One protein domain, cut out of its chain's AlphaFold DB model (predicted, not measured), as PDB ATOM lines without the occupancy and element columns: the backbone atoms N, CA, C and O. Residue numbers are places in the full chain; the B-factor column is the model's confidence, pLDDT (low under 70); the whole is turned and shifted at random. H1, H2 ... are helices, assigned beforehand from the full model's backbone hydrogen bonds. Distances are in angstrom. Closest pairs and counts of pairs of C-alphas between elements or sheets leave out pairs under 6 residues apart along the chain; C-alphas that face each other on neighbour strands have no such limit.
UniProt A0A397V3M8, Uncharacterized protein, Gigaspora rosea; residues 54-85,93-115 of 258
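AT A GLANCE: This is residues 54 to 85 and 93 to 115 of the 258 residues of an uncharacterized protein of Gigaspora rosea (UniProt A0A397V3M8). Two long, straight helices, H1 and then H2, run side by side in opposite directions with a narrow space between them, and the far end of H1 with its tail, residues 73 to 85, sticks out beyond H2. The printed part has 55 residues, is all helix, and is loose, with a radius of gyration of the C-alphas of 14.6 A; it spans 49 by 20 by 7 A, a rod.

HOW THE PARTS SIT: H1, residues 54 to 79, and H2, residues 93 to 115, are close but not clearly touching; their closest C-alphas, those of Cys 61 and Val 106, are 7.3 A apart. They run opposite ways at a shallow tilt of 9 degrees. In H1 and H2 every O i to N i+4 pair is within hydrogen-bond range.

IN THESE COORDINATES: H1 begins at C-alpha 54, (113.332, 115.578, 140.761), and is 37.4 A long from first to last C-alpha. H2 is 33.5 A long and ends at C-alpha 115, (104.224, 107.311, 137.042).

THE WHOLE: The C-alphas farthest apart, those of Leu 84 and Val 115, are 49.7 A apart. Residues 86 to 92 are not printed, and C-alphas 85 and 93 are 18.2 A apart across this cut. The model's pLDDT is under 70 at residues 54 to 55, 78 to 85, 93, 95 and 110 to 115.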
ATOM      1  N   CYS A  54     114.517 115.171 141.530       57.22
ATOM      2  CA  CYS A  54     113.332 115.578 140.761       57.22
ATOM      3  C   CYS A  54     113.251 117.104 140.606       57.22
ATOM      4  O   CYS A  54     112.920 117.619 139.535       57.22
ATOM      5  N   LYS A  55     113.673 117.858 141.633       66.12
ATOM      6  CA  LYS A  55     113.823 119.325 141.545       66.12
ATOM      7  C   LYS A  55     114.864 119.722 140.492       66.12
ATOM      8  O   LYS A  55     114.638 120.643 139.707       66.12
ATOM      9  N   THR A  56     115.976 118.991 140.433       76.31
ATOM     10  CA  THR A  56     117.076 119.249 139.492       76.31
ATOM     11  C   THR A  56     116.685 118.931 138.045       76.31
ATOM     12  O   THR A  56     117.022 119.684 137.123       76.31
ATOM     13  N   LEU A  57     115.929 117.853 137.827       75.62
ATOM     14  CA  LEU A  57     115.413 117.495 136.509       75.62
ATOM     15  C   LEU A  57     114.373 118.508 136.017       75.62
ATOM     16  O   LEU A  57     114.507 119.018 134.906       75.62
ATOM     17  N   ASN A  58     113.411 118.889 136.862       77.31
ATOM     18  CA  ASN A  58     112.412 119.906 136.524       77.31
ATOM     19  C   ASN A  58     113.061 121.248 136.148       77.31
ATOM     20  O   ASN A  58     112.708 121.843 135.127       77.31
ATOM     21  N   ALA A  59     114.070 121.692 136.905       79.06
ATOM     22  CA  ALA A  59     114.840 122.892 136.578       79.06
ATOM     23  C   ALA A  59     115.598 122.762 135.241       79.06
ATOM     24  O   ALA A  59     115.671 123.712 134.452       79.06
ATOM     25  N   THR A  60     116.131 121.573 134.948       76.31
ATOM     26  CA  THR A  60     116.816 121.288 133.681       76.31
ATOM     27  C   THR A  60     115.837 121.312 132.506       76.31
ATOM     28  O   THR A  60     116.112 121.977 131.507       76.31
ATOM     29  N   CYS A  61     114.676 120.665 132.629       76.38
ATOM     30  CA  CYS A  61     113.615 120.681 131.622       76.38
ATOM     31  C   CYS A  61     113.104 122.102 131.361       76.38
ATOM     32  O   CYS A  61     112.999 122.510 130.201       76.38
ATOM     33  N   ALA A  62     112.880 122.894 132.414       82.31
ATOM     34  CA  ALA A  62     112.508 124.302 132.288       82.31
ATOM     35  C   ALA A  62     113.574 125.101 131.520       82.31
ATOM     36  O   ALA A  62     113.257 125.791 130.553       82.31
ATOM     37  N   THR A  63     114.852 124.926 131.871       84.50
ATOM     38  CA  THR A  63     115.975 125.578 131.176       84.50
ATOM     39  C   THR A  63     116.029 125.201 129.693       84.50
ATOM     40  O   THR A  63     116.305 126.046 128.838       84.50
ATOM     41  N   TRP A  64     115.777 123.932 129.362       81.56
ATOM     42  CA  TRP A  64     115.720 123.464 127.979       81.56
ATOM     43  C   TRP A  64     114.555 124.087 127.212       81.56
ATOM     44  O   TRP A  64     114.777 124.609 126.120       81.56
ATOM     45  N   LYS A  65     113.358 124.122 127.805       85.25
ATOM     46  CA  LYS A  65     112.178 124.776 127.224       85.25
ATOM     47  C   LYS A  65     112.450 126.251 126.919       85.25
ATOM     48  O   LYS A  65     112.209 126.696 125.801       85.25
ATOM     49  N   THR A  66     113.065 126.987 127.849       85.25
ATOM     50  CA  THR A  66     113.447 128.393 127.631       85.25
ATOM     51  C   THR A  66     114.451 128.562 126.489       85.25
ATOM     52  O   THR A  66     114.315 129.480 125.684       85.25
ATOM     53  N   LYS A  67     115.459 127.686 126.373       83.50
ATOM     54  CA  LYS A  67     116.439 127.749 125.269       83.50
ATOM     55  C   LYS A  67     115.801 127.478 123.909       83.50
ATOM     56  O   LYS A  67     116.167 128.113 122.922       83.50
ATOM     57  N   VAL A  68     114.877 126.528 123.872       80.69
ATOM     58  CA  VAL A  68     114.148 126.123 122.671       80.69
ATOM     59  C   VAL A  68     113.217 127.257 122.202       80.69
ATOM     60  O   VAL A  68     113.264 127.622 121.028       80.69
ATOM     61  N   GLU A  69     112.501 127.917 123.117       83.88
ATOM     62  CA  GLU A  69     111.718 129.128 122.811       83.88
ATOM     63  C   GLU A  69     112.601 130.305 122.368       83.88
ATOM     64  O   GLU A  69     112.319 130.947 121.357       83.88
ATOM     65  N   LEU A  70     113.731 130.555 123.042       86.75
ATOM     66  CA  LEU A  70     114.665 131.617 122.650       86.75
ATOM     67  C   LEU A  70     115.166 131.425 121.211       86.75
ATOM     68  O   LEU A  70     115.263 132.389 120.451       86.75
ATOM     69  N   PHE A  71     115.464 130.183 120.823       80.12
ATOM     70  CA  PHE A  71     115.863 129.857 119.457       80.12
ATOM     71  C   PHE A  71     114.739 130.144 118.452       80.12
ATOM     72  O   PHE A  71     114.998 130.721 117.393       80.12
ATOM     73  N   LYS A  72     113.488 129.812 118.797       82.00
ATOM     74  CA  LYS A  72     112.303 130.127 117.987       82.00
ATOM     75  C   LYS A  72     112.136 131.638 117.801       82.00
ATOM     76  O   LYS A  72     112.001 132.099 116.668       82.00
ATOM     77  N   THR A  73     112.239 132.427 118.874       82.94
ATOM     78  CA  THR A  73     112.155 133.896 118.805       82.94
ATOM     79  C   THR A  73     113.282 134.497 117.968       82.94
ATOM     80  O   THR A  73     113.029 135.340 117.108       82.94
ATOM     81  N   GLN A  74     114.527 134.049 118.172       79.88
ATOM     82  CA  GLN A  74     115.677 134.518 117.392       79.88
ATOM     83  C   GLN A  74     115.503 134.222 115.902       79.88
ATOM     84  O   GLN A  74     115.790 135.082 115.068       79.88
ATOM     85  N   ARG A  75     114.995 133.036 115.559       75.19
ATOM     86  CA  ARG A  75     114.712 132.666 114.174       75.19
ATOM     87  C   ARG A  75     113.632 133.560 113.573       75.19
ATOM     88  O   ARG A  75     113.896 134.165 112.538       75.19
ATOM     89  N   ASN A  76     112.485 133.712 114.232       73.12
ATOM     90  CA  ASN A  76     111.395 134.558 113.737       73.12
ATOM     91  C   ASN A  76     111.855 136.011 113.549       73.12
ATOM     92  O   ASN A  76     111.562 136.623 112.529       73.12
ATOM     93  N   ALA A  77     112.685 136.534 114.456       73.62
ATOM     94  CA  ALA A  77     113.295 137.854 114.301       73.62
ATOM     95  C   ALA A  77     114.235 137.947 113.080       73.62
ATOM     96  O   ALA A  77     114.339 139.001 112.451       73.62
ATOM     97  N   THR A  78     114.933 136.863 112.721       63.34
ATOM     98  CA  THR A  78     115.742 136.804 111.489       63.34
ATOM     99  C   THR A  78     114.920 136.559 110.224       63.34
ATOM    100  O   THR A  78     115.365 136.954 109.150       63.34
ATOM    101  N   GLU A  79     113.747 135.939 110.337       60.12
ATOM    102  CA  GLU A  79     112.814 135.684 109.234       60.12
ATOM    103  C   GLU A  79     112.028 136.958 108.888       60.12
ATOM    104  O   GLU A  79     112.041 137.351 107.728       60.12
ATOM    105  N   CYS A  80     111.587 137.743 109.882       53.47
ATOM    106  CA  CYS A  80     111.061 139.102 109.669       53.47
ATOM    107  C   CYS A  80     112.064 140.050 108.988       53.47
ATOM    108  O   CYS A  80     111.675 141.033 108.367       53.47
ATOM    109  N   ARG A  81     113.376 139.783 109.086       52.91
ATOM    110  CA  ARG A  81     114.398 140.529 108.327       52.91
ATOM    111  C   ARG A  81     114.567 140.032 106.889       52.91
ATOM    112  O   ARG A  81     115.155 140.742 106.079       52.91
ATOM    113  N   LYS A  82     114.106 138.816 106.583       53.47
ATOM    114  CA  LYS A  82     114.153 138.184 105.258       53.47
ATOM    115  C   LYS A  82     112.863 138.337 104.466       53.47
ATOM    116  O   LYS A  82     112.920 138.114 103.269       53.47
ATOM    117  N   ASP A  83     111.774 138.813 105.062       50.16
ATOM    118  CA  ASP A  83     110.559 139.211 104.329       50.16
ATOM    119  C   ASP A  83     110.785 140.425 103.389       50.16
ATOM    120  O   ASP A  83     109.889 140.848 102.671       50.16
ATOM    121  N   LEU A  84     112.013 140.955 103.333       50.19
ATOM    122  CA  LEU A  84     112.519 141.848 102.279       50.19
ATOM    123  C   LEU A  84     113.155 141.108 101.078       50.19
ATOM    124  O   LEU A  84     113.610 141.752 100.135       50.19
ATOM    125  N   LEU A  85     113.223 139.773 101.096       50.38
ATOM    126  CA  LEU A  85     113.735 138.927 100.016       50.38
ATOM    127  C   LEU A  85     112.899 137.635  99.923       50.38
ATOM    128  O   LEU A  85     113.186 136.625 100.568       50.38
ATOM    129  N   GLU A  93     107.902 125.236 107.756       62.47
ATOM    130  CA  GLU A  93     106.974 124.178 108.179       62.47
ATOM    131  C   GLU A  93     107.699 122.949 108.749       62.47
ATOM    132  O   GLU A  93     107.378 122.513 109.855       62.47
ATOM    133  N   ASP A  94     108.756 122.465 108.088       72.81
ATOM    134  CA  ASP A  94     109.537 121.302 108.550       72.81
ATOM    135  C   ASP A  94     110.129 121.488 109.959       72.81
ATOM    136  O   ASP A  94     110.297 120.533 110.725       72.81
ATOM    137  N   LEU A  95     110.454 122.731 110.326       69.62
ATOM    138  CA  LEU A  95     111.074 123.051 111.608       69.62
ATOM    139  C   LEU A  95     110.047 123.273 112.722       69.62
ATOM    140  O   LEU A  95     110.347 122.914 113.859       69.62
ATOM    141  N   ASP A  96     108.850 123.792 112.425       76.25
ATOM    142  CA  ASP A  96     107.765 123.839 113.418       76.25
ATOM    143  C   ASP A  96     107.289 122.419 113.767       76.25
ATOM    144  O   ASP A  96     107.067 122.103 114.937       76.25
ATOM    145  N   VAL A  97     107.243 121.515 112.782       79.69
ATOM    146  CA  VAL A  97     106.955 120.090 113.016       79.69
ATOM    147  C   VAL A  97     108.031 119.451 113.901       79.69
ATOM    148  O   VAL A  97     107.706 118.802 114.899       79.69
ATOM    149  N   ALA A  98     109.315 119.677 113.601       76.62
ATOM    150  CA  ALA A  98     110.412 119.180 114.433       76.62
ATOM    151  C   ALA A  98     110.367 119.749 115.864       76.62
ATOM    152  O   ALA A  98     110.599 119.018 116.828       76.62
ATOM    153  N   TYR A  99     110.019 121.031 116.006       77.12
ATOM    154  CA  TYR A  99     109.860 121.710 117.291       77.12
ATOM    155  C   TYR A  99     108.764 121.071 118.141       77.12
ATOM    156  O   TYR A  99     109.010 120.689 119.286       77.12
ATOM    157  N   ARG A 100     107.566 120.903 117.571       83.12
ATOM    158  CA  ARG A 100     106.439 120.251 118.252       83.12
ATOM    159  C   ARG A 100     106.803 118.835 118.677       83.12
ATOM    160  O   ARG A 100     106.537 118.447 119.809       83.12
ATOM    161  N   MET A 101     107.484 118.093 117.804       85.12
ATOM    162  CA  MET A 101     107.932 116.735 118.104       85.12
ATOM    163  C   MET A 101     108.968 116.694 119.240       85.12
ATOM    164  O   MET A 101     108.959 115.764 120.045       85.12
ATOM    165  N   TRP A 102     109.853 117.688 119.344       77.06
ATOM    166  CA  TRP A 102     110.796 117.798 120.463       77.06
ATOM    167  C   TRP A 102     110.112 118.165 121.777       77.06
ATOM    168  O   TRP A 102     110.416 117.553 122.798       77.06
ATOM    169  N   MET A 103     109.169 119.106 121.756       78.81
ATOM    170  CA  MET A 103     108.400 119.480 122.944       78.81
ATOM    171  C   MET A 103     107.585 118.301 123.483       78.81
ATOM    172  O   MET A 103     107.671 118.007 124.673       78.81
ATOM    173  N   ALA A 104     106.922 117.552 122.598       78.88
ATOM    174  CA  ALA A 104     106.195 116.339 122.970       78.88
ATOM    175  C   ALA A 104     107.110 115.278 123.611       78.88
ATOM    176  O   ALA A 104     106.729 114.620 124.573       78.88
ATOM    177  N   LYS A 105     108.355 115.125 123.132       79.38
ATOM    178  CA  LYS A 105     109.330 114.216 123.762       79.38
ATOM    179  C   LYS A 105     109.729 114.660 125.170       79.38
ATOM    180  O   LYS A 105     109.915 113.804 126.026       79.38
ATOM    181  N   VAL A 106     109.886 115.963 125.404       72.25
ATOM    182  CA  VAL A 106     110.215 116.498 126.737       72.25
ATOM    183  C   VAL A 106     109.053 116.291 127.709       72.25
ATOM    184  O   VAL A 106     109.289 115.914 128.853       72.25
ATOM    185  N   GLU A 107     107.815 116.484 127.253       78.44
ATOM    186  CA  GLU A 107     106.608 116.244 128.054       78.44
ATOM    187  C   GLU A 107     106.448 114.755 128.395       78.44
ATOM    188  O   GLU A 107     106.336 114.417 129.568       78.44
ATOM    189  N   ASN A 108     106.628 113.852 127.426       75.12
ATOM    190  CA  ASN A 108     106.561 112.408 127.677       75.12
ATOM    191  C   ASN A 108     107.600 111.909 128.700       75.12
ATOM    192  O   ASN A 108     107.332 110.962 129.435       75.12
ATOM    193  N   ILE A 109     108.798 112.507 128.757       72.50
ATOM    194  CA  ILE A 109     109.812 112.138 129.764       72.50
ATOM    195  C   ILE A 109     109.334 112.513 131.170       72.50
ATOM    196  O   ILE A 109     109.542 111.747 132.106       72.50
ATOM    197  N   ARG A 110     108.673 113.667 131.303       68.19
ATOM    198  CA  ARG A 110     108.124 114.140 132.575       68.19
ATOM    199  C   ARG A 110     107.022 113.209 133.085       68.19
ATOM    200  O   ARG A 110     107.022 112.866 134.262       68.19
ATOM    201  N   ASP A 111     106.139 112.768 132.196       65.31
ATOM    202  CA  ASP A 111     104.998 111.929 132.569       65.31
ATOM    203  C   ASP A 111     105.434 110.510 132.969       65.31
ATOM    204  O   ASP A 111     104.924 109.945 133.933       65.31
ATOM    205  N   VAL A 112     106.445 109.945 132.295       59.72
ATOM    206  CA  VAL A 112     106.994 108.617 132.636       59.72
ATOM    207  C   VAL A 112     107.688 108.600 134.003       59.72
ATOM    208  O   VAL A 112     107.714 107.562 134.663       59.72
ATOM    209  N   GLU A 113     108.283 109.714 134.432       55.94
ATOM    210  CA  GLU A 113     108.962 109.796 135.729       55.94
ATOM    211  C   GLU A 113     107.964 109.971 136.886       55.94
ATOM    212  O   GLU A 113     108.147 109.340 137.924       55.94
ATOM    213  N   LEU A 114     106.857 110.695 136.662       55.22
ATOM    214  CA  LEU A 114     105.748 110.815 137.623       55.22
ATOM    215  C   LEU A 114     105.074 109.463 137.906       55.22
ATOM    216  O   LEU A 114     104.868 109.110 139.063       55.22
ATOM    217  N   VAL A 115     104.825 108.651 136.872       47.22
ATOM    218  CA  VAL A 115     104.224 107.311 137.042       47.22
ATOM    219  C   VAL A 115     105.130 106.374 137.856       47.22
ATOM    220  O   VAL A 115     104.651 105.551 138.630       47.22
TER     221      VAL A 115